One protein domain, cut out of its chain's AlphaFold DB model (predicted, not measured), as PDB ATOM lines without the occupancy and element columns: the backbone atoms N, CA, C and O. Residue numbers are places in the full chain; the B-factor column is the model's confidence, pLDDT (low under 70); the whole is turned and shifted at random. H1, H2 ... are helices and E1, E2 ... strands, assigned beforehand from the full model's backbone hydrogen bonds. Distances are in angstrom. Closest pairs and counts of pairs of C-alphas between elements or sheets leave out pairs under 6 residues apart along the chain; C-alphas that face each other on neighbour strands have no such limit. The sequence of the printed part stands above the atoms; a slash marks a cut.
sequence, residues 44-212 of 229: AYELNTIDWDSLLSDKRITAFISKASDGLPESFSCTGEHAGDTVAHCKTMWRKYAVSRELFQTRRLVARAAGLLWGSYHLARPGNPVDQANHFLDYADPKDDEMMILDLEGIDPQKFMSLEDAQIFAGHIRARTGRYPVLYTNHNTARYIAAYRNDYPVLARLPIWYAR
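AT A GLANCE: This is residues 44 to 212 of the 229 residues of the protein "Lyzozyme M1 (1,4-beta-N-acetylmuramidase)" of Rhizobium tibeticum (UniProt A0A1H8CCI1). Look for one sheet of five parallel strands, curled like part of a barrel but left open between E1 and E5, with H2, H3, H4 and H5 wrapped round its outer face. The long H2 lies over E1 and E2 and extends past the sheet with its first residues, while the short H1 sits off the sheet near the start of E1. The 169 printed residues hold five named helices and five named strands, in the order H1 E1 H2 E2 H3 E3 H4 E4 H5 E5, and the sheet's order is E1 E2 E3 E4 E5. The class is mixed, helices and strands; the whole is compact, with a radius of gyration of the C-alphas of 16.7 A and spans of 48 by 45 by 29 A.

HOW THE PARTS SIT: Start at the edge strand E1, residues 61 to 70, parallel to E2, residues 117 to 123; N 66 and O 119 are 3.0 A apart, within hydrogen-bond range. Next comes E3, residues 147 to 152, with N 149 and O 120 at 2.9 A, then E4, residues 182 to 186, with N 184 and O 150 at 2.8 A. The other edge is E5, residues 208 to 211, with N 209 and O 183 at 2.8 A. The sheet is strongly twisted. H2, residues 87 to 113, is on the sheet at a height of 9.5 A, along the strands; its closest C-alphas to E1 are those of Phe 104 and Ala 68, 6.7 A apart. H3, residues 129 to 140, is slantwise to the strands, at 36 degrees to E2 on the local plane. H4, residues 163 to 177, runs along the strands on the same face as H3. H3 and H4 touch at a steep tilt of 46 degrees, the same way, closest at the C-alphas of Pro 129 and Phe 169, 5.0 A. H5, residues 187 to 195, is over E4 and only just stands up from the sheet, rising 42 degrees. H1, residues 52 to 57, is not on the sheet. Each strand-helix-strand unit, two parallel neighbour strands with a helix between, has a right-handed crossover: E1, H2, E2; E2, H3, E3; E3, H4, E4; E4, H5, E5. In H1, H2, H3, H4 and H5 every O i to N i+4 pair is within hydrogen-bond range.

IN THESE COORDINATES: Find C-alpha 52 at (41.255, 1.679, -21.766), where H1 begins. E1 covers 25.3 A and E2 20.2 A. H2 runs 39.2 A from C-alpha 87 at (68.357, -18.035, -6.004), and H4 runs 21.1 A. E5 ends at C-alpha 211, (31.811, -8.122, -1.783).

THE WHOLE: The C-alphas of Lys 59 and Thr 79, the two farthest apart, are 48.9 A from each other. The printed part has no cut. Its long links are E1 to H2, 16 residues, and H5 to E5, 12 residues. Look at residues 81, 83 and 84 for pLDDT under 70; the mean of the printed part is 94.5.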
ATOM      1  N   ALA A  44      41.219  -4.021 -10.602       96.88
ATOM      2  CA  ALA A  44      42.063  -4.950 -11.347       96.88
ATOM      3  C   ALA A  44      43.366  -5.289 -10.614       96.88
ATOM      4  O   ALA A  44      43.889  -4.515  -9.810       96.88
ATOM      5  N   TYR A  45      43.977  -6.403 -11.002       95.81
ATOM      6  CA  TYR A  45      45.325  -6.803 -10.608       95.81
ATOM      7  C   TYR A  45      46.218  -7.021 -11.843       95.81
ATOM      8  O   TYR A  45      45.803  -6.810 -12.988       95.81
ATOM      9  N   GLU A  46      47.488  -7.346 -11.634       93.62
ATOM     10  CA  GLU A  46      48.547  -7.369 -12.649       93.62
ATOM     11  C   GLU A  46      48.263  -8.288 -13.847       93.62
ATOM     12  O   GLU A  46      48.755  -8.012 -14.938       93.62
ATOM     13  N   LEU A  47      47.431  -9.327 -13.692       93.88
ATOM     14  CA  LEU A  47      47.099 -10.244 -14.793       93.88
ATOM     15  C   LEU A  47      45.876  -9.820 -15.616       93.88
ATOM     16  O   LEU A  47      45.590 -10.444 -16.636       93.88
ATOM     17  N   ASN A  48      45.147  -8.772 -15.220       96.44
ATOM     18  CA  ASN A  48      44.070  -8.247 -16.057       96.44
ATOM     19  C   ASN A  48      44.639  -7.447 -17.235       96.44
ATOM     20  O   ASN A  48      45.398  -6.494 -17.053       96.44
ATOM     21  N   THR A  49      44.215  -7.765 -18.452       94.62
ATOM     22  CA  THR A  49      44.361  -6.849 -19.585       94.62
ATOM     23  C   THR A  49      43.244  -5.809 -19.532       94.62
ATOM     24  O   THR A  49      42.103  -6.132 -19.204       94.62
ATOM     25  N   ILE A  50      43.574  -4.548 -19.816       95.94
ATOM     26  CA  ILE A  50      42.615  -3.438 -19.782       95.94
ATOM     27  C   ILE A  50      42.627  -2.770 -21.149       95.94
ATOM     28  O   ILE A  50      43.647  -2.219 -21.562       95.94
ATOM     29  N   ASP A  51      41.487  -2.817 -21.831       97.06
ATOM     30  CA  ASP A  51      41.205  -1.943 -22.964       97.06
ATOM     31  C   ASP A  51      40.678  -0.615 -22.411       97.06
ATOM     32  O   ASP A  51      39.516  -0.503 -22.009       97.06
ATOM     33  N   TRP A  52      41.572   0.368 -22.323       97.00
ATOM     34  CA  TRP A  52      41.255   1.679 -21.766       97.00
ATOM     35  C   TRP A  52      40.256   2.452 -22.621       97.00
ATOM     36  O   TRP A  52      39.424   3.152 -22.054       97.00
ATOM     37  N   ASP A  53      40.273   2.300 -23.945       97.06
ATOM     38  CA  ASP A  53      39.331   3.001 -24.823       97.06
ATOM     39  C   ASP A  53      37.910   2.479 -24.591       97.06
ATOM     40  O   ASP A  53      36.972   3.258 -24.387       97.06
ATOM     41  N   SER A  54      37.763   1.153 -24.522       96.94
ATOM     42  CA  SER A  54      36.490   0.517 -24.185       96.94
ATOM     43  C   SER A  54      36.037   0.868 -22.766       96.94
ATOM     44  O   SER A  54      34.879   1.240 -22.573       96.94
ATOM     45  N   LEU A  55      36.930   0.812 -21.772       96.69
ATOM     46  CA  LEU A  55      36.609   1.147 -20.380       96.69
ATOM     47  C   LEU A  55      36.145   2.605 -20.249       96.69
ATOM     48  O   LEU A  55      35.116   2.877 -19.640       96.69
ATOM     49  N   LEU A  56      36.853   3.547 -20.869       96.50
ATOM     50  CA  LEU A  56      36.548   4.977 -20.782       96.50
ATOM     51  C   LEU A  56      35.354   5.405 -21.651       96.50
ATOM     52  O   LEU A  56      34.905   6.558 -21.559       96.50
ATOM     53  N   SER A  57      34.824   4.507 -22.487       96.88
ATOM     54  CA  SER A  57      33.592   4.746 -23.241       96.88
ATOM     55  C   SER A  57      32.348   4.768 -22.337       96.88
ATOM     56  O   SER A  57      31.436   5.559 -22.593       96.88
ATOM     57  N   ASP A  58      32.330   4.001 -21.235       95.62
ATOM     58  CA  ASP A  58      31.257   4.057 -20.234       95.62
ATOM     59  C   ASP A  58      31.530   5.175 -19.218       95.62
ATOM     60  O   ASP A  58      32.314   5.036 -18.280       95.62
ATOM     61  N   LYS A  59      30.831   6.302 -19.384       94.81
ATOM     62  CA  LYS A  59      30.982   7.489 -18.525       94.81
ATOM     63  C   LYS A  59      30.485   7.299 -17.093       94.81
ATOM     64  O   LYS A  59      30.672   8.196 -16.275       94.81
ATOM     65  N   ARG A  60      29.872   6.158 -16.774       96.81
ATOM     66  CA  ARG A  60      29.538   5.805 -15.392       96.81
ATOM     67  C   ARG A  60      30.756   5.323 -14.620       96.81
ATOM     68  O   ARG A  60      30.708   5.354 -13.397       96.81
ATOM     69  N   ILE A  61      31.823   4.874 -15.285       97.31
ATOM     70  CA  ILE A  61      33.059   4.478 -14.604       97.31
ATOM     71  C   ILE A  61      33.773   5.747 -14.141       97.31
ATOM     72  O   ILE A  61      34.310   6.498 -14.947       97.31
ATOM     73  N   THR A  62      33.748   5.998 -12.832       97.69
ATOM     74  CA  THR A  62      34.291   7.226 -12.223       97.69
ATOM     75  C   THR A  62      35.576   6.989 -11.442       97.69
ATOM     76  O   THR A  62      36.269   7.943 -11.090       97.69
ATOM     77  N   ALA A  63      35.892   5.732 -11.125       98.06
ATOM     78  CA  ALA A  63      37.069   5.380 -10.347       98.06
ATOM     79  C   ALA A  63      37.670   4.042 -10.787       98.06
ATOM     80  O   ALA A  63      36.961   3.147 -11.256       98.06
ATOM     81  N   PHE A  64      38.976   3.917 -10.580       98.44
ATOM     82  CA  PHE A  64      39.741   2.704 -10.816       98.44
ATOM     83  C   PHE A  64      40.525   2.321  -9.557       98.44
ATOM     84  O   PHE A  64      41.211   3.158  -8.966       98.44
ATOM     85  N   ILE A  65      40.439   1.056  -9.158       98.69
ATOM     86  CA  ILE A  65      41.176   0.483  -8.033       98.69
ATOM     87  C   ILE A  65      42.182  -0.539  -8.580       98.69
ATOM     88  O   ILE A  65      41.832  -1.389  -9.390       98.69
ATOM     89  N   SER A  66      43.442  -0.497  -8.152       98.38
ATOM     90  CA  SER A  66      44.436  -1.501  -8.568       98.38
ATOM     91  C   SER A  66      45.071  -2.203  -7.377       98.38
ATOM     92  O   SER A  66      45.376  -1.561  -6.370       98.38
ATOM     93  N   LYS A  67      45.365  -3.502  -7.506       98.38
ATOM     94  CA  LYS A  67      46.222  -4.186  -6.527       98.38
ATOM     95  C   LYS A  67      47.582  -3.506  -6.509       98.38
ATOM     96  O   LYS A  67      48.202  -3.377  -7.565       98.38
ATOM     97  N   ALA A  68      48.018  -3.073  -5.333       98.12
ATOM     98  CA  ALA A  68      49.365  -2.565  -5.120       98.12
ATOM     99  C   ALA A  68      50.274  -3.689  -4.626       98.12
ATOM    100  O   ALA A  68      51.257  -4.020  -5.267       98.12
ATOM    101  N   SER A  69      49.937  -4.323  -3.509       98.00
ATOM    102  CA  SER A  69      50.807  -5.323  -2.881       98.00
ATOM    103  C   SER A  69      50.023  -6.537  -2.398       98.00
ATOM    104  O   SER A  69      48.804  -6.486  -2.240       98.00
ATOM    105  N   ASP A  70      50.740  -7.637  -2.196       97.00
ATOM    106  CA  ASP A  70      50.243  -8.908  -1.672       97.00
ATOM    107  C   ASP A  70      51.270  -9.397  -0.647       97.00
ATOM    108  O   ASP A  70      52.435  -9.585  -0.998       97.00
ATOM    109  N   GLY A  71      50.871  -9.520   0.619       96.69
ATOM    110  CA  GLY A  71      51.750 -10.030   1.666       96.69
ATOM    111  C   GLY A  71      53.024  -9.209   1.904       96.69
ATOM    112  O   GLY A  71      53.053  -7.982   1.796       96.69
ATOM    113  N   LEU A  72      54.101  -9.894   2.285       95.38
ATOM    114  CA  LEU A  72      55.423  -9.292   2.486       95.38
ATOM    115  C   LEU A  72      56.114  -8.995   1.138       95.38
ATOM    116  O   LEU A  72      55.798  -9.639   0.139       95.38
ATOM    117  N   PRO A  73      57.047  -8.026   1.081       91.31
ATOM    118  CA  PRO A  73      57.733  -7.681  -0.161       91.31
ATOM    119  C   PRO A  73      58.647  -8.814  -0.633       91.31
ATOM    120  O   PRO A  73      59.239  -9.534   0.173       91.31
ATOM    121  N   GLU A  74      58.822  -8.925  -1.950       88.75
ATOM    122  CA  GLU A  74      59.773  -9.871  -2.533       88.75
ATOM    123  C   GLU A  74      61.223  -9.522  -2.168       88.75
ATOM    124  O   GLU A  74      61.620  -8.352  -2.123       88.75
ATOM    125  N   SER A  75      62.050 -10.548  -1.958       84.62
ATOM    126  CA  SER A  75      63.461 -10.363  -1.606       84.62
ATOM    127  C   SER A  75      64.287  -9.941  -2.822       84.62
ATOM    128  O   SER A  75      64.469 -10.707  -3.766       84.62
ATOM    129  N   PHE A  76      64.844  -8.730  -2.785       82.69
ATOM    130  CA  PHE A  76      65.773  -8.263  -3.818       82.69
ATOM    131  C   PHE A  76      67.146  -8.946  -3.742       82.69
ATOM    132  O   PHE A  76      67.733  -9.282  -4.772       82.69
ATOM    133  N   SER A  77      67.692  -9.125  -2.533       82.94
ATOM    134  CA  SER A  77      69.066  -9.606  -2.359       82.94
ATOM    135  C   SER A  77      69.208 -11.099  -2.638       82.94
ATOM    136  O   SER A  77      70.275 -11.539  -3.065       82.94
ATOM    137  N   CYS A  78      68.152 -11.885  -2.405       83.50
ATOM    138  CA  CYS A  78      68.189 -13.345  -2.476       83.50
ATOM    139  C   CYS A  78      69.305 -13.976  -1.612       83.50
ATOM    140  O   CYS A  78      69.765 -15.077  -1.909       83.50
ATOM    141  N   THR A  79      69.773 -13.279  -0.566       74.94
ATOM    142  CA  THR A  79      70.863 -13.723   0.329       74.94
ATOM    143  C   THR A  79      70.360 -14.317   1.653       74.94
ATOM    144  O   THR A  79      71.128 -14.421   2.604       74.94
ATOM    145  N   GLY A  80      69.078 -14.681   1.737       72.19
ATOM    146  CA  GLY A  80      68.419 -15.224   2.930       72.19
ATOM    147  C   GLY A  80      67.176 -16.033   2.555       72.19
ATOM    148  O   GLY A  80      67.018 -16.393   1.389       72.19
ATOM    149  N   GLU A  81      66.297 -16.301   3.525       68.31
ATOM    150  CA  GLU A  81      65.011 -16.956   3.255       68.31
ATOM    151  C   GLU A  81      64.197 -16.141   2.241       68.31
ATOM    152  O   GLU A  81      64.048 -14.923   2.359       68.31
ATOM    153  N   HIS A  82      63.704 -16.815   1.207       70.69
ATOM    154  CA  HIS A  82      62.909 -16.213   0.147       70.69
ATOM    155  C   HIS A  82      61.877 -17.216  -0.360       70.69
ATOM    156  O   HIS A  82      62.109 -18.428  -0.336       70.69
ATOM    157  N   ALA A  83      60.748 -16.711  -0.858       62.09
ATOM    158  CA  ALA A  83      59.732 -17.547  -1.475       62.09
ATOM    159  C   ALA A  83      60.315 -18.224  -2.729       62.09
ATOM    160  O   ALA A  83      60.633 -17.572  -3.723       62.09
ATOM    161  N   GLY A  84      60.497 -19.543  -2.650       58.91
ATOM    162  CA  GLY A  84      60.879 -20.422  -3.748       58.91
ATOM    163  C   GLY A  84      62.341 -20.849  -3.733       58.91
ATOM    164  O   GLY A  84      63.265 -20.056  -3.609       58.91
ATOM    165  N   ASP A  85      62.539 -22.150  -3.872       70.62
ATOM    166  CA  ASP A  85      63.634 -22.912  -3.266       70.62
ATOM    167  C   ASP A  85      65.035 -22.697  -3.890       70.62
ATOM    168  O   ASP A  85      65.977 -23.422  -3.580       70.62
ATOM    169  N   THR A  86      65.215 -21.705  -4.780       84.88
ATOM    170  CA  THR A  86      66.512 -21.380  -5.410       84.88
ATOM    171  C   THR A  86      66.717 -19.876  -5.632       84.88
ATOM    172  O   THR A  86      65.772 -19.133  -5.900       84.88
ATOM    173  N   VAL A  87      67.979 -19.428  -5.666       85.62
ATOM    174  CA  VAL A  87      68.357 -18.035  -6.004       85.62
ATOM    175  C   VAL A  87      67.812 -17.600  -7.375       85.62
ATOM    176  O   VAL A  87      67.446 -16.442  -7.572       85.62
ATOM    177  N   ALA A  88      67.748 -18.517  -8.347       86.94
ATOM    178  CA  ALA A  88      67.198 -18.235  -9.672       86.94
ATOM    179  C   ALA A  88      65.681 -17.983  -9.630       86.94
ATOM    180  O   ALA A  88      65.182 -17.089 -10.324       86.94
ATOM    181  N   HIS A  89      64.961 -18.734  -8.794       87.50
ATOM    182  CA  HIS A  89      63.542 -18.505  -8.556       87.50
ATOM    183  C   HIS A  89      63.316 -17.159  -7.858       87.50
ATOM    184  O   HIS A  89      62.548 -16.352  -8.371       87.50
ATOM    185  N   CYS A  90      64.070 -16.855  -6.796       88.44
ATOM    186  CA  CYS A  90      64.009 -15.559  -6.112       88.44
ATOM    187  C   CYS A  90      64.211 -14.377  -7.078       88.44
ATOM    188  O   CYS A  90      63.384 -13.471  -7.155       88.44
ATOM    189  N   LYS A  91      65.244 -14.430  -7.933       89.19
ATOM    190  CA  LYS A  91      65.472 -13.398  -8.963       89.19
ATOM    191  C   LYS A  91      64.309 -13.273  -9.947       89.19
ATOM    192  O   LYS A  91      64.014 -12.174 -10.415       89.19
ATOM    193  N   THR A  92      63.669 -14.386 -10.299       91.31
ATOM    194  CA  THR A  92      62.482 -14.389 -11.166       91.31
ATOM    195  C   THR A  92      61.295 -13.716 -10.482       91.31
ATOM    196  O   THR A  92      60.633 -12.890 -11.110       91.31
ATOM    197  N   MET A  93      61.053 -14.025  -9.209       90.38
ATOM    198  CA  MET A  93      59.981 -13.423  -8.417       90.38
ATOM    199  C   MET A  93      60.191 -11.922  -8.242       90.38
ATOM    200  O   MET A  93      59.302 -11.147  -8.584       90.38
ATOM    201  N   TRP A  94      61.406 -11.492  -7.890       90.50
ATOM    202  CA  TRP A  94      61.748 -10.071  -7.822       90.50
ATOM    203  C   TRP A  94      61.507  -9.335  -9.151       90.50
ATOM    204  O   TRP A  94      60.941  -8.245  -9.171       90.50
ATOM    205  N   ARG A  95      61.903  -9.924 -10.289       92.31
ATOM    206  CA  ARG A  95      61.658  -9.316 -11.611       92.31
ATOM    207  C   ARG A  95      60.170  -9.165 -11.901       92.31
ATOM    208  O   ARG A  95      59.764  -8.115 -12.388       92.31
ATOM    209  N   LYS A  96      59.363 -10.189 -11.602       91.69
ATOM    210  CA  LYS A  96      57.902 -10.119 -11.751       91.69
ATOM    211  C   LYS A  96      57.318  -9.022 -10.868       91.69
ATOM    212  O   LYS A  96      56.549  -8.209 -11.359       91.69
ATOM    213  N   TYR A  97      57.739  -8.962  -9.609       92.50
ATOM    214  CA  TYR A  97      57.335  -7.927  -8.665       92.50
ATOM    215  C   TYR A  97      57.660  -6.515  -9.170       92.50
ATOM    216  O   TYR A  97      56.783  -5.651  -9.182       92.50
ATOM    217  N   ALA A  98      58.881  -6.296  -9.669       93.56
ATOM    218  CA  ALA A  98      59.292  -5.014 -10.238       93.56
ATOM    219  C   ALA A  98      58.447  -4.629 -11.466       93.56
ATOM    220  O   ALA A  98      57.974  -3.500 -11.554       93.56
ATOM    221  N   VAL A  99      58.189  -5.573 -12.379       94.94
ATOM    222  CA  VAL A  99      57.333  -5.338 -13.556       94.94
ATOM    223  C   VAL A  99      55.892  -5.022 -13.150       94.94
ATOM    224  O   VAL A  99      55.300  -4.089 -13.690       94.94
ATOM    225  N   SER A 100      55.329  -5.744 -12.178       95.44
ATOM    226  CA  SER A 100      53.988  -5.454 -11.659       95.44
ATOM    227  C   SER A 100      53.903  -4.050 -11.059       95.44
ATOM    228  O   SER A 100      52.885  -3.379 -11.226       95.44
ATOM    229  N   ARG A 101      54.982  -3.567 -10.425       95.88
ATOM    230  CA  ARG A 101      55.022  -2.221  -9.839       95.88
ATOM    231  C   ARG A 101      55.010  -1.138 -10.909       95.88
ATOM    232  O   ARG A 101      54.246  -0.183 -10.792       95.88
ATOM    233  N   GLU A 102      55.780  -1.315 -11.978       96.25
ATOM    234  CA  GLU A 102      55.744  -0.411 -13.135       96.25
ATOM    235  C   GLU A 102      54.365  -0.405 -13.811       96.25
ATOM    236  O   GLU A 102      53.838   0.652 -14.173       96.25
ATOM    237  N   LEU A 103      53.723  -1.574 -13.924       96.44
ATOM    238  CA  LEU A 103      52.364  -1.680 -14.450       96.44
ATOM    239  C   LEU A 103      51.353  -0.938 -13.564       96.44
ATOM    240  O   LEU A 103      50.518  -0.202 -14.089       96.44
ATOM    241  N   PHE A 104      51.436  -1.082 -12.239       98.06
ATOM    242  CA  PHE A 104      50.593  -0.349 -11.291       98.06
ATOM    243  C   PHE A 104      50.721   1.171 -11.479       98.06
ATOM    244  O   PHE A 104      49.708   1.857 -11.631       98.06
ATOM    245  N   GLN A 105      51.950   1.695 -11.549       97.56
ATOM    246  CA  GLN A 105      52.184   3.133 -11.739       97.56
ATOM    247  C   GLN A 105      51.707   3.618 -13.117       97.56
ATOM    248  O   GLN A 105      51.118   4.693 -13.231       97.56
ATOM    249  N   THR A 106      51.873   2.800 -14.159       97.19
ATOM    250  CA  THR A 106      51.360   3.106 -15.503       97.19
ATOM    251  C   THR A 106      49.834   3.203 -15.501       97.19
ATOM    252  O   THR A 106      49.272   4.172 -16.011       97.19
ATOM    253  N   ARG A 107      49.143   2.235 -14.886       97.81
ATOM    254  CA  ARG A 107      47.675   2.246 -14.776       97.81
ATOM    255  C   ARG A 107      47.180   3.453 -13.988       97.81
ATOM    256  O   ARG A 107      46.202   4.072 -14.400       97.81
ATOM    257  N   ARG A 108      47.879   3.819 -12.911       98.44
ATOM    258  CA  ARG A 108      47.598   5.026 -12.130       98.44
ATOM    259  C   ARG A 108      47.661   6.275 -12.996       98.44
ATOM    260  O   ARG A 108      46.717   7.058 -12.996       98.44
ATOM    261  N   LEU A 109      48.739   6.439 -13.759       98.00
ATOM    262  CA  LEU A 109      48.920   7.587 -14.644       98.00
ATOM    263  C   LEU A 109      47.811   7.669 -15.700       98.00
ATOM    264  O   LEU A 109      47.224   8.734 -15.872       98.00
ATOM    265  N   VAL A 110      47.486   6.552 -16.359       98.00
ATOM    266  CA  VAL A 110      46.436   6.502 -17.391       98.00
ATOM    267  C   VAL A 110      45.057   6.816 -16.804       98.00
ATOM    268  O   VAL A 110      44.362   7.691 -17.319       98.00
ATOM    269  N   ALA A 111      44.674   6.167 -15.700       98.12
ATOM    270  CA  ALA A 111      43.384   6.391 -15.049       98.12
ATOM    271  C   ALA A 111      43.221   7.852 -14.596       98.12
ATOM    272  O   ALA A 111      42.207   8.487 -14.887       98.12
ATOM    273  N   ARG A 112      44.248   8.407 -13.941       97.88
ATOM    274  CA  ARG A 112      44.255   9.796 -13.460       97.88
ATOM    275  C   ARG A 112      44.204  10.794 -14.618       97.88
ATOM    276  O   ARG A 112      43.451  11.761 -14.543       97.88
ATOM    277  N   ALA A 113      44.959  10.562 -15.694       98.06
ATOM    278  CA  ALA A 113      44.935  11.413 -16.886       98.06
ATOM    279  C   ALA A 113      43.564  11.411 -17.582       98.06
ATOM    280  O   ALA A 113      43.164  12.422 -18.157       98.06
ATOM    281  N   ALA A 114      42.821  10.305 -17.485       97.75
ATOM    282  CA  ALA A 114      41.450  10.193 -17.971       97.75
ATOM    283  C   ALA A 114      40.393  10.796 -17.019       97.75
ATOM    284  O   ALA A 114      39.201  10.747 -17.322       97.75
ATOM    285  N   GLY A 115      40.806  11.367 -15.882       97.81
ATOM    286  CA  GLY A 115      39.914  11.989 -14.901       97.81
ATOM    287  C   GLY A 115      39.246  11.013 -13.928       97.81
ATOM    288  O   GLY A 115      38.325  11.415 -13.220       97.81
ATOM    289  N   LEU A 116      39.687   9.752 -13.872       98.50
ATOM    290  CA  LEU A 116      39.188   8.787 -12.893       98.50
ATOM    291  C   LEU A 116      39.810   9.037 -11.513       98.50
ATOM    292  O   LEU A 116      40.998   9.352 -11.392       98.50
ATOM    293  N   LEU A 117      39.022   8.811 -10.461       98.50
ATOM    294  CA  LEU A 117      39.554   8.663  -9.106       98.50
ATOM    295  C   LEU A 117      40.405   7.388  -9.016       98.50
ATOM    296  O   LEU A 117      40.133   6.400  -9.702       98.50
ATOM    297  N   TRP A 118      41.415   7.394  -8.145       98.62
ATOM    298  CA  TRP A 118      42.342   6.274  -7.984       98.62
ATOM    299  C   TRP A 118      42.283   5.681  -6.579       98.62
ATOM    300  O   TRP A 118      42.292   6.398  -5.574       98.62
ATOM    301  N   GLY A 119      42.268   4.356  -6.517       98.50
ATOM    302  CA  GLY A 119      42.438   3.600  -5.291       98.50
ATOM    303  C   GLY A 119      43.443   2.474  -5.464       98.50
ATOM    304  O   GLY A 119      43.733   2.018  -6.570       98.50
ATOM    305  N   SER A 120      43.971   2.005  -4.345       98.69
ATOM    306  CA  SER A 120      44.847   0.845  -4.328       98.69
ATOM    307  C   SER A 120      44.582  -0.038  -3.127       98.69
ATOM    308  O   SER A 120      44.229   0.460  -2.055       98.69
ATOM    309  N   TYR A 121      44.753  -1.344  -3.314       98.75
ATOM    310  CA  TYR A 121      44.551  -2.317  -2.249       98.75
ATOM    311  C   TYR A 121      45.788  -3.162  -1.966       98.75
ATOM    312  O   TYR A 121      46.621  -3.410  -2.844       98.75
ATOM    313  N   HIS A 122      45.881  -3.588  -0.711       98.81
ATOM    314  CA  HIS A 122      46.822  -4.582  -0.222       98.81
ATOM    315  C   HIS A 122      46.086  -5.890   0.055       98.81
ATOM    316  O   HIS A 122      45.171  -5.893   0.879       98.81
ATOM    317  N   LEU A 123      46.502  -6.981  -0.587       98.50
ATOM    318  CA  LEU A 123      45.976  -8.315  -0.314       98.50
ATOM    319  C   LEU A 123      46.652  -8.901   0.930       98.50
ATOM    320  O   LEU A 123      47.836  -9.240   0.911       98.50
ATOM    321  N   ALA A 124      45.887  -8.987   2.018       98.12
ATOM    322  CA  ALA A 124      46.401  -9.285   3.346       98.12
ATOM    323  C   ALA A 124      46.708 -10.779   3.531       98.12
ATOM    324  O   ALA A 124      45.819 -11.636   3.461       98.12
ATOM    325  N   ARG A 125      47.968 -11.101   3.836       97.88
ATOM    326  CA  ARG A 125      48.444 -12.477   4.055       97.88
ATOM    327  C   ARG A 125      48.843 -12.718   5.512       97.88
ATOM    328  O   ARG A 125      49.028 -11.758   6.262       97.88
ATOM    329  N   PRO A 126      48.994 -13.983   5.942       97.44
ATOM    330  CA  PRO A 126      49.651 -14.282   7.206       97.44
ATOM    331  C   PRO A 126      51.064 -13.688   7.224       97.44
ATOM    332  O   PRO A 126      51.769 -13.718   6.214       97.44
ATOM    333  N   GLY A 127      51.483 -13.155   8.369       95.75
ATOM    334  CA  GLY A 127      52.788 -12.518   8.535       95.75
ATOM    335  C   GLY A 127      52.695 -11.206   9.308       95.75
ATOM    336  O   GLY A 127      51.613 -10.785   9.706       95.75
ATOM    337  N   ASN A 128      53.836 -10.548   9.511       98.12
ATOM    338  CA  ASN A 128      53.908  -9.326  10.310       98.12
ATOM    339  C   ASN A 128      53.030  -8.203   9.701       98.12
ATOM    340  O   ASN A 128      53.273  -7.799   8.558       98.12
ATOM    341  N   PRO A 129      52.031  -7.669  10.433       98.62
ATOM    342  CA  PRO A 129      51.122  -6.654   9.898       98.62
ATOM    343  C   PRO A 129      51.781  -5.295   9.656       98.62
ATOM    344  O   PRO A 129      51.376  -4.571   8.747       98.62
ATOM    345  N   VAL A 130      52.793  -4.932  10.446       98.81
ATOM    346  CA  VAL A 130      53.513  -3.659  10.296       98.81
ATOM    347  C   VAL A 130      54.375  -3.686   9.037       98.81
ATOM    348  O   VAL A 130      54.375  -2.719   8.277       98.81
ATOM    349  N   ASP A 131      55.055  -4.801   8.774       98.56
ATOM    350  CA  ASP A 131      55.879  -4.959   7.571       98.56
ATOM    351  C   ASP A 131      55.021  -4.988   6.304       98.56
ATOM    352  O   ASP A 131      55.356  -4.333   5.320       98.56
ATOM    353  N   GLN A 132      53.867  -5.662   6.345       98.75
ATOM    354  CA  GLN A 132      52.885  -5.620   5.258       98.75
ATOM    355  C   GLN A 132      52.328  -4.206   5.027       98.75
ATOM    356  O   GLN A 132      52.204  -3.768   3.884       98.75
ATOM    357  N   ALA A 133      52.045  -3.448   6.093       98.81
ATOM    358  CA  ALA A 133      51.584  -2.066   5.977       98.81
ATOM    359  C   ALA A 133      52.660  -1.141   5.385       98.81
ATOM    360  O   ALA A 133      52.355  -0.323   4.518       98.81
ATOM    361  N   ASN A 134      53.919  -1.282   5.807       98.81
ATOM    362  CA  ASN A 134      55.037  -0.550   5.208       98.81
ATOM    363  C   ASN A 134      55.217  -0.922   3.734       98.81
ATOM    364  O   ASN A 134      55.319  -0.031   2.897       98.81
ATOM    365  N   HIS A 135      55.159  -2.214   3.405       98.44
ATOM    366  CA  HIS A 135      55.216  -2.686   2.026       98.44
ATOM    367  C   HIS A 135      54.114  -2.062   1.164       98.44
ATOM    368  O   HIS A 135      54.407  -1.554   0.083       98.44
ATOM    369  N   PHE A 136      52.868  -2.028   1.646       98.81
ATOM    370  CA  PHE A 136      51.785  -1.362   0.929       98.81
ATOM    371  C   PHE A 136      52.073   0.118   0.681       98.81
ATOM    372  O   PHE A 136      51.940   0.574  -0.454       98.81
ATOM    373  N   LEU A 137      52.496   0.856   1.709       98.69
ATOM    374  CA  LEU A 137      52.791   2.284   1.586       98.69
ATOM    375  C   LEU A 137      53.950   2.554   0.619       98.69
ATOM    376  O   LEU A 137      53.843   3.458  -0.205       98.69
ATOM    377  N   ASP A 138      55.012   1.754   0.674       97.88
ATOM    378  CA  ASP A 138      56.192   1.911  -0.183       97.88
ATOM    379  C   ASP A 138      55.903   1.533  -1.645       97.88
ATOM    380  O   ASP A 138      56.441   2.135  -2.580       97.88
ATOM    381  N   TYR A 139      55.045   0.530  -1.859       97.94
ATOM    382  CA  TYR A 139      54.635   0.104  -3.193       97.94
ATOM    383  C   TYR A 139      53.674   1.107  -3.832       97.94
ATOM    384  O   TYR A 139      53.881   1.529  -4.976       97.94
ATOM    385  N   ALA A 140      52.605   1.450  -3.106       97.94
ATOM    386  CA  ALA A 140      51.509   2.258  -3.619       97.94
ATOM    387  C   ALA A 140      51.868   3.748  -3.688       97.94
ATOM    388  O   ALA A 140      51.440   4.420  -4.626       97.94
ATOM    389  N   ASP A 141      52.652   4.249  -2.723       97.62
ATOM    390  CA  ASP A 141      52.933   5.677  -2.516       97.62
ATOM    391  C   ASP A 141      51.654   6.536  -2.682       97.62
ATOM    392  O   ASP A 141      51.526   7.325  -3.641       97.62
ATOM    393  N   PRO A 142      50.647   6.306  -1.810       97.56
ATOM    394  CA  PRO A 142      49.325   6.897  -1.957       97.56
ATOM    395  C   PRO A 142      49.373   8.404  -1.706       97.56
ATOM    396  O   PRO A 142      50.022   8.872  -0.770       97.56
ATOM    397  N   LYS A 143      48.644   9.173  -2.518       96.81
ATOM    398  CA  LYS A 143      48.458  10.622  -2.296       96.81
ATOM    399  C   LYS A 143      47.218  10.886  -1.457       96.81
ATOM    400  O   LYS A 143      46.400   9.997  -1.206       96.81
ATOM    401  N   ASP A 144      47.086  12.130  -1.017       96.19
ATOM    402  CA  ASP A 144      46.036  12.564  -0.092       96.19
ATOM    403  C   ASP A 144      44.617  12.353  -0.640       96.19
ATOM    404  O   ASP A 144      43.682  12.143   0.134       96.19
ATOM    405  N   ASP A 145      44.463  12.351  -1.965       96.81
ATOM    406  CA  ASP A 145      43.199  12.150  -2.677       96.81
ATOM    407  C   ASP A 145      42.971  10.701  -3.144       96.81
ATOM    408  O   ASP A 145      41.966  10.409  -3.790       96.81
ATOM    409  N   GLU A 146      43.873   9.776  -2.809       98.00
ATOM    410  CA  GLU A 146      43.793   8.379  -3.237       98.00
ATOM    411  C   GLU A 146      43.292   7.470  -2.121       98.00
ATOM    412  O   GLU A 146      43.615   7.647  -0.940       98.00
ATOM    413  N   MET A 147      42.496   6.474  -2.510       98.19
ATOM    414  CA  MET A 147      41.927   5.505  -1.583       98.19
ATOM    415  C   MET A 147      42.939   4.397  -1.263       98.19
ATOM    416  O   MET A 147      43.542   3.810  -2.161       98.19
ATOM    417  N   MET A 148      43.087   4.084   0.023       98.81
ATOM    418  CA  MET A 148      43.857   2.941   0.515       98.81
ATOM    419  C   MET A 148      42.896   1.868   1.003       98.81
ATOM    420  O   MET A 148      41.982   2.182   1.765       98.81
ATOM    421  N   ILE A 149      43.099   0.622   0.587       98.88
ATOM    422  CA  ILE A 149      42.201  -0.491   0.903       98.88
ATOM    423  C   ILE A 149      42.997  -1.640   1.528       98.88
ATOM    424  O   ILE A 149      44.022  -2.068   0.996       98.88
ATOM    425  N   LEU A 150      42.494  -2.160   2.644       98.81
ATOM    426  CA  LEU A 150      42.894  -3.448   3.198       98.81
ATOM    427  C   LEU A 150      41.960  -4.523   2.632       98.81
ATOM    428  O   LEU A 150      40.779  -4.533   2.973       98.81
ATOM    429  N   ASP A 151      42.477  -5.403   1.779       98.69
ATOM    430  CA  ASP A 151      41.740  -6.546   1.238       98.69
ATOM    431  C   ASP A 151      41.934  -7.764   2.147       98.69
ATOM    432  O   ASP A 151      43.019  -8.345   2.229       98.69
ATOM    433  N   LEU A 152      40.863  -8.108   2.870       97.81
ATOM    434  CA  LEU A 152      40.808  -9.216   3.812       97.81
ATOM    435  C   LEU A 152      39.780 -10.263   3.355       97.81
ATOM    436  O   LEU A 152      38.578 -10.176   3.640       97.81
ATOM    437  N   GLU A 153      40.273 -11.298   2.678       93.44
ATOM    438  CA  GLU A 153      39.451 -12.313   2.010       93.44
ATOM    439  C   GLU A 153      38.904 -13.419   2.934       93.44
ATOM    440  O   GLU A 153      38.101 -14.245   2.495       93.44
ATOM    441  N   GLY A 154      39.277 -13.468   4.215       95.44
ATOM    442  CA  GLY A 154      38.853 -14.550   5.108       95.44
ATOM    443  C   GLY A 154      39.296 -14.388   6.559       95.44
ATOM    444  O   GLY A 154      39.987 -13.440   6.905       95.44
ATOM    445  N   ILE A 155      38.877 -15.339   7.398       95.81
ATOM    446  CA  ILE A 155      39.189 -15.394   8.841       95.81
ATOM    447  C   ILE A 155      40.061 -16.600   9.221       95.81
ATOM    448  O   ILE A 155      40.274 -16.854  10.400       95.81
ATOM    449  N   ASP A 156      40.515 -17.381   8.238       95.81
ATOM    450  CA  ASP A 156      41.451 -18.489   8.454       95.81
ATOM    451  C   ASP A 156      42.873 -17.911   8.573       95.81
ATOM    452  O   ASP A 156      43.436 -17.505   7.550       95.81
ATOM    453  N   PRO A 157      43.470 -17.860   9.782       91.44
ATOM    454  CA  PRO A 157      44.750 -17.188  10.005       91.44
ATOM    455  C   PRO A 157      45.931 -17.922   9.354       91.44
ATOM    456  O   PRO A 157      47.034 -17.391   9.302       91.44
ATOM    457  N   GLN A 158      45.724 -19.145   8.853       93.75
ATOM    458  CA  GLN A 158      46.734 -19.866   8.074       93.75
ATOM    459  C   GLN A 158      46.774 -19.414   6.610       93.75
ATOM    460  O   GLN A 158      47.728 -19.714   5.898       93.75
ATOM    461  N   LYS A 159      45.735 -18.715   6.136       94.94
ATOM    462  CA  LYS A 159      45.589 -18.295   4.732       94.94
ATOM    463  C   LYS A 159      45.543 -16.787   4.554       94.94
ATOM    464  O   LYS A 159      45.935 -16.290   3.499       94.94
ATOM    465  N   PHE A 160      45.068 -16.074   5.568       97.19
ATOM    466  CA  PHE A 160      44.855 -14.633   5.548       97.19
ATOM    467  C   PHE A 160      45.447 -14.002   6.805       97.19
ATOM    468  O   PHE A 160      45.699 -14.687   7.796       97.19
ATOM    469  N   MET A 161      45.660 -12.690   6.768       98.25
ATOM    470  CA  MET A 161      46.004 -11.927   7.968       98.25
ATOM    471  C   MET A 161      44.947 -12.158   9.063       98.25
ATOM    472  O   MET A 161      43.749 -12.172   8.770       98.25
ATOM    473  N   SER A 162      45.372 -12.349  10.315       98.25
ATOM    474  CA  SER A 162      44.433 -12.475  11.436       98.25
ATOM    475  C   SER A 162      43.648 -11.171  11.636       98.25
ATOM    476  O   SER A 162      44.085 -10.097  11.216       98.25
ATOM    477  N   LEU A 163      42.480 -11.229  12.281       98.00
ATOM    478  CA  LEU A 163      41.688 -10.020  12.535       98.00
ATOM    479  C   LEU A 163      42.388  -9.082  13.526       98.00
ATOM    480  O   LEU A 163      42.273  -7.863  13.418       98.00
ATOM    481  N   GLU A 164      43.145  -9.640  14.465       98.12
ATOM    482  CA  GLU A 164      43.993  -8.912  15.399       98.12
ATOM    483  C   GLU A 164      45.109  -8.166  14.651       98.12
ATOM    484  O   GLU A 164      45.259  -6.952  14.816       98.12
ATOM    485  N   ASP A 165      45.819  -8.853  13.754       98.69
ATOM    486  CA  ASP A 165      46.868  -8.257  12.921       98.69
ATOM    487  C   ASP A 165      46.308  -7.219  11.942       98.69
ATOM    488  O   ASP A 165      46.911  -6.166  11.735       98.69
ATOM    489  N   ALA A 166      45.111  -7.442  11.399       98.69
ATOM    490  CA  ALA A 166      44.429  -6.489  10.527       98.69
ATOM    491  C   ALA A 166      44.112  -5.161  11.244       98.69
ATOM    492  O   ALA A 166      44.195  -4.091  10.633       98.69
ATOM    493  N   GLN A 167      43.809  -5.190  12.550       98.69
ATOM    494  CA  GLN A 167      43.676  -3.961  13.347       98.69
ATOM    495  C   GLN A 167      45.009  -3.219  13.472       98.69
ATOM    496  O   GLN A 167      45.033  -1.988  13.373       98.69
ATOM    497  N   ILE A 168      46.109  -3.954  13.659       98.88
ATOM    498  CA  ILE A 168      47.462  -3.388  13.740       98.88
ATOM    499  C   ILE A 168      47.850  -2.759  12.399       98.88
ATOM    500  O   ILE A 168      48.282  -1.607  12.379       98.88
ATOM    501  N   PHE A 169      47.617  -3.457  11.282       98.88
ATOM    502  CA  PHE A 169      47.828  -2.935   9.931       98.88
ATOM    503  C   PHE A 169      47.073  -1.614   9.734       98.88
ATOM    504  O   PHE A 169      47.676  -0.590   9.408       98.88
ATOM    505  N   ALA A 170      45.760  -1.596   9.994       98.81
ATOM    506  CA  ALA A 170      44.933  -0.403   9.805       98.81
ATOM    507  C   ALA A 170      45.375   0.765  10.703       98.81
ATOM    508  O   ALA A 170      45.391   1.921  10.269       98.81
ATOM    509  N   GLY A 171      45.763   0.468  11.948       98.75
ATOM    510  CA  GLY A 171      46.339   1.440  12.874       98.75
ATOM    511  C   GLY A 171      47.654   2.030  12.366       98.75
ATOM    512  O   GLY A 171      47.833   3.249  12.414       98.75
ATOM    513  N   HIS A 172      48.543   1.195  11.821       98.88
ATOM    514  CA  HIS A 172      49.829   1.627  11.273       98.88
ATOM    515  C   HIS A 172      49.665   2.504  10.028       98.88
ATOM    516  O   HIS A 172      50.293   3.558   9.938       98.88
ATOM    517  N   ILE A 173      48.754   2.145   9.113       98.75
ATOM    518  CA  ILE A 173      48.403   2.991   7.960       98.75
ATOM    519  C   ILE A 173      47.941   4.374   8.426       98.75
ATOM    520  O   ILE A 173      48.459   5.386   7.945       98.75
ATOM    521  N   ARG A 174      47.035   4.446   9.411       98.62
ATOM    522  CA  ARG A 174      46.593   5.731   9.972       98.62
ATOM    523  C   ARG A 174      47.738   6.511  10.602       98.62
ATOM    524  O   ARG A 174      47.813   7.718  10.397       98.62
ATOM    525  N   ALA A 175      48.611   5.859  11.362       98.62
ATOM    526  CA  ALA A 175      49.742   6.529  11.996       98.62
ATOM    527  C   ALA A 175      50.691   7.162  10.963       98.62
ATOM    528  O   ALA A 175      51.217   8.246  11.194       98.62
ATOM    529  N   ARG A 176      50.880   6.508   9.810       98.44
ATOM    530  CA  ARG A 176      51.776   6.965   8.738       98.44
ATOM    531  C   ARG A 176      51.160   8.005   7.803       98.44
ATOM    532  O   ARG A 176      51.903   8.790   7.226       98.44
ATOM    533  N   THR A 177      49.838   7.999   7.634       98.19
ATOM    534  CA  THR A 177      49.152   8.775   6.578       98.19
ATOM    535  C   THR A 177      48.071   9.728   7.090       98.19
ATOM    536  O   THR A 177      47.505  10.495   6.318       98.19
ATOM    537  N   GLY A 178      47.712   9.651   8.373       98.00
ATOM    538  CA  GLY A 178      46.593  10.386   8.964       98.00
ATOM    539  C   GLY A 178      45.202   9.822   8.637       98.00
ATOM    540  O   GLY A 178      44.221  10.275   9.227       98.00
ATOM    541  N   ARG A 179      45.087   8.817   7.754       97.31
ATOM    542  CA  ARG A 179      43.812   8.248   7.286       97.31
ATOM    543  C   ARG A 179      43.751   6.743   7.536       97.31
ATOM    544  O   ARG A 179      44.736   6.037   7.350       97.31
ATOM    545  N   TYR A 180      42.591   6.238   7.946       98.25
ATOM    546  CA  TYR A 180      42.354   4.793   7.971       98.25
ATOM    547  C   TYR A 180      42.128   4.255   6.547       98.25
ATOM    548  O   TYR A 180      41.554   4.977   5.727       98.25
ATOM    549  N   PRO A 181      42.527   3.004   6.249       98.50
ATOM    550  CA  PRO A 181      42.145   2.359   5.001       98.50
ATOM    551  C   PRO A 181      40.655   1.984   5.007       98.50
ATOM    552  O   PRO A 181      40.039   1.809   6.061       98.50
ATOM    553  N   VAL A 182      40.089   1.815   3.815       98.50
ATOM    554  CA  VAL A 182      38.809   1.133   3.599       98.50
ATOM    555  C   VAL A 182      39.026  -0.371   3.774       98.50
ATOM    556  O   VAL A 182      40.027  -0.913   3.311       98.50
ATOM    557  N   LEU A 183      38.102  -1.062   4.434       98.38
ATOM    558  CA  LEU A 183      38.133  -2.513   4.577       98.38
ATOM    559  C   LEU A 183      37.378  -3.158   3.416       98.38
ATOM    560  O   LEU A 183      36.156  -3.030   3.339       98.38
ATOM    561  N   TYR A 184      38.077  -3.881   2.545       97.81
ATOM    562  CA  TYR A 184      37.428  -4.822   1.644       97.81
ATOM    563  C   TYR A 184      37.276  -6.178   2.316       97.81
ATOM    564  O   TYR A 184      38.230  -6.716   2.883       97.81
ATOM    565  N   THR A 185      36.071  -6.746   2.247       95.75
ATOM    566  CA  THR A 185      35.857  -8.102   2.737       95.75
ATOM    567  C   THR A 185      34.603  -8.769   2.169       95.75
ATOM    568  O   THR A 185      33.665  -8.116   1.699       95.75
ATOM    569  N   ASN A 186      34.565 -10.100   2.239       91.62
ATOM    570  CA  ASN A 186      33.404 -10.890   1.840       91.62
ATOM    571  C   ASN A 186      32.321 -10.940   2.933       91.62
ATOM    572  O   ASN A 186      32.533 -10.580   4.091       91.62
ATOM    573  N   HIS A 187      31.147 -11.464   2.570       89.94
ATOM    574  CA  HIS A 187      30.008 -11.584   3.483       89.94
ATOM    575  C   HIS A 187      30.307 -12.292   4.812       89.94
ATOM    576  O   HIS A 187      29.855 -11.838   5.863       89.94
ATOM    577  N   ASN A 188      31.033 -13.410   4.777       91.12
ATOM    578  CA  ASN A 188      31.274 -14.223   5.966       91.12
ATOM    579  C   ASN A 188      32.194 -13.500   6.948       91.12
ATOM    580  O   ASN A 188      31.885 -13.443   8.137       91.12
ATOM    581  N   THR A 189      33.272 -12.913   6.436       94.06
ATOM    582  CA  THR A 189      34.222 -12.139   7.232       94.06
ATOM    583  C   THR A 189      33.578 -10.864   7.783       94.06
ATOM    584  O   THR A 189      33.673 -10.622   8.984       94.06
ATOM    585  N   ALA A 190      32.820 -10.107   6.973       93.19
ATOM    586  CA  ALA A 190      32.085  -8.928   7.451       93.19
ATOM    587  C   ALA A 190      31.124  -9.281   8.596       93.19
ATOM    588  O   ALA A 190      31.117  -8.633   9.641       93.19
ATOM    589  N   ARG A 191      30.325 -10.345   8.424       91.62
ATOM    590  CA  ARG A 191      29.376 -10.809   9.445       91.62
ATOM    591  C   ARG A 191      30.086 -11.215  10.738       91.62
ATOM    592  O   ARG A 191      29.559 -10.958  11.816       91.62
ATOM    593  N   TYR A 192      31.258 -11.841  10.633       94.56
ATOM    594  CA  TYR A 192      32.064 -12.201  11.794       94.56
ATOM    595  C   TYR A 192      32.553 -10.948  12.533       94.56
ATOM    596  O   TYR A 192      32.258 -10.792  13.714       94.56
ATOM    597  N   ILE A 193      33.194 -10.004  11.836       95.06
ATOM    598  CA  ILE A 193      33.674  -8.746  12.438       95.06
ATOM    599  C   ILE A 193      32.523  -7.988  13.122       95.06
ATOM    600  O   ILE A 193      32.679  -7.499  14.236       95.06
ATOM    601  N   ALA A 194      31.342  -7.943  12.500       92.56
ATOM    602  CA  ALA A 194      30.150  -7.321  13.073       92.56
ATOM    603  C   ALA A 194      29.666  -7.991  14.375       92.56
ATOM    604  O   ALA A 194      29.319  -7.309  15.353       92.56
ATOM    605  N   ALA A 195      29.633  -9.327  14.398       93.31
ATOM    606  CA  ALA A 195      29.225 -10.103  15.567       93.31
ATOM    607  C   ALA A 195      30.197  -9.913  16.743       93.31
ATOM    608  O   ALA A 195      29.753  -9.755  17.879       93.31
ATOM    609  N   TYR A 196      31.496  -9.828  16.447       95.12
ATOM    610  CA  TYR A 196      32.592  -9.688  17.411       95.12
ATOM    611  C   TYR A 196      33.165  -8.258  17.459       95.12
ATOM    612  O   TYR A 196      34.337  -8.037  17.745       95.12
ATOM    613  N   ARG A 197      32.337  -7.238  17.195       94.12
ATOM    614  CA  ARG A 197      32.768  -5.824  17.096       94.12
ATOM    615  C   ARG A 197      33.446  -5.251  18.346       94.12
ATOM    616  O   ARG A 197      34.139  -4.243  18.249       94.12
ATOM    617  N   ASN A 198      33.199  -5.848  19.512       95.06
ATOM    618  CA  ASN A 198      33.851  -5.450  20.760       95.06
ATOM    619  C   ASN A 198      35.291  -5.975  20.836       95.06
ATOM    620  O   ASN A 198      36.136  -5.306  21.422       95.06
ATOM    621  N   ASP A 199      35.563  -7.113  20.193       96.69
ATOM    622  CA  ASP A 199      36.893  -7.718  20.085       96.69
ATOM    623  C   ASP A 199      37.687  -7.091  18.924       96.69
ATOM    624  O   ASP A 199      38.906  -6.925  18.999       96.69
ATOM    625  N   TYR A 200      36.975  -6.638  17.880       96.44
ATOM    626  CA  TYR A 200      37.538  -5.988  16.688       96.44
ATOM    627  C   TYR A 200      37.094  -4.526  16.506       96.44
ATOM    628  O   TYR A 200      36.548  -4.163  15.454       96.44
ATOM    629  N   PRO A 201      37.313  -3.648  17.504       95.81
ATOM    630  CA  PRO A 201      36.791  -2.287  17.503       95.81
ATOM    631  C   PRO A 201      37.310  -1.416  16.351       95.81
ATOM    632  O   PRO A 201      36.589  -0.518  15.912       95.81
ATOM    633  N   VAL A 202      38.537  -1.622  15.868       97.19
ATOM    634  CA  VAL A 202      39.069  -0.840  14.743       97.19
ATOM    635  C   VAL A 202      38.394  -1.277  13.448       97.19
ATOM    636  O   VAL A 202      37.780  -0.442  12.786       97.19
ATOM    637  N   LEU A 203      38.427  -2.578  13.126       96.75
ATOM    638  CA  LEU A 203      37.852  -3.104  11.879       96.75
ATOM    639  C   LEU A 203      36.360  -2.806  11.767       96.75
ATOM    640  O   LEU A 203      35.909  -2.348  10.723       96.75
ATOM    641  N   ALA A 204      35.608  -2.988  12.854       95.38
ATOM    642  CA  ALA A 204      34.168  -2.754  12.881       95.38
ATOM    643  C   ALA A 204      33.767  -1.279  12.681       95.38
ATOM    644  O   ALA A 204      32.580  -0.971  12.687       95.38
ATOM    645  N   ARG A 205      34.718  -0.344  12.576       94.31
ATOM    646  CA  ARG A 205      34.464   1.084  12.328       94.31
ATOM    647  C   ARG A 205      35.084   1.590  11.029       94.31
ATOM    648  O   ARG A 205      34.898   2.759  10.700       94.31
ATOM    649  N   LEU A 206      35.828   0.749  10.309       96.12
ATOM    650  CA  LEU A 206      36.373   1.130   9.012       96.12
ATOM    651  C   LEU A 206      35.235   1.297   7.992       96.12
ATOM    652  O   LEU A 206      34.262   0.533   8.042       96.12
ATOM    653  N   PRO A 207      35.347   2.249   7.046       94.38
ATOM    654  CA  PRO A 207      34.502   2.246   5.858       94.38
ATOM    655  C   PRO A 207      34.656   0.910   5.129       94.38
ATOM    656  O   PRO A 207      35.760   0.363   5.096       94.38
ATOM    657  N   ILE A 208      33.576   0.387   4.547       92.00
ATOM    658  CA  ILE A 208      33.572  -0.954   3.958       92.00
ATOM    659  C   ILE A 208      33.409  -0.921   2.435       92.00
ATOM    660  O   ILE A 208      32.516  -0.265   1.905       92.00
ATOM    661  N   TRP A 209      34.243  -1.688   1.735       93.50
ATOM    662  CA  TRP A 209      34.012  -2.131   0.362       93.50
ATOM    663  C   TRP A 209      33.575  -3.601   0.405       93.50
ATOM    664  O   TRP A 209      34.359  -4.517   0.629       93.50
ATOM    665  N   TYR A 210      32.273  -3.837   0.275       87.56
ATOM    666  CA  TYR A 210      31.667  -5.124   0.609       87.56
ATOM    667  C   TYR A 210      31.402  -5.997  -0.625       87.56
ATOM    668  O   TYR A 210      30.627  -5.623  -1.508       87.56
ATOM    669  N   ALA A 211      31.991  -7.196  -0.667       82.88
ATOM    670  CA  ALA A 211      31.811  -8.122  -1.783       82.88
ATOM    671  C   ALA A 211      30.526  -8.953  -1.651       82.88
ATOM    672  O   ALA A 211      30.357  -9.759  -0.725       82.88
ATOM    673  N   ARG A 212      29.625  -8.815  -2.633       77.94
ATOM    674  CA  ARG A 212      28.390  -9.604  -2.720       77.94
ATOM    675  C   ARG A 212      27.995  -9.905  -4.162       77.94
ATOM    676  O   ARG A 212      27.510  -9.043  -4.882       77.94
TER     677      ARG A 212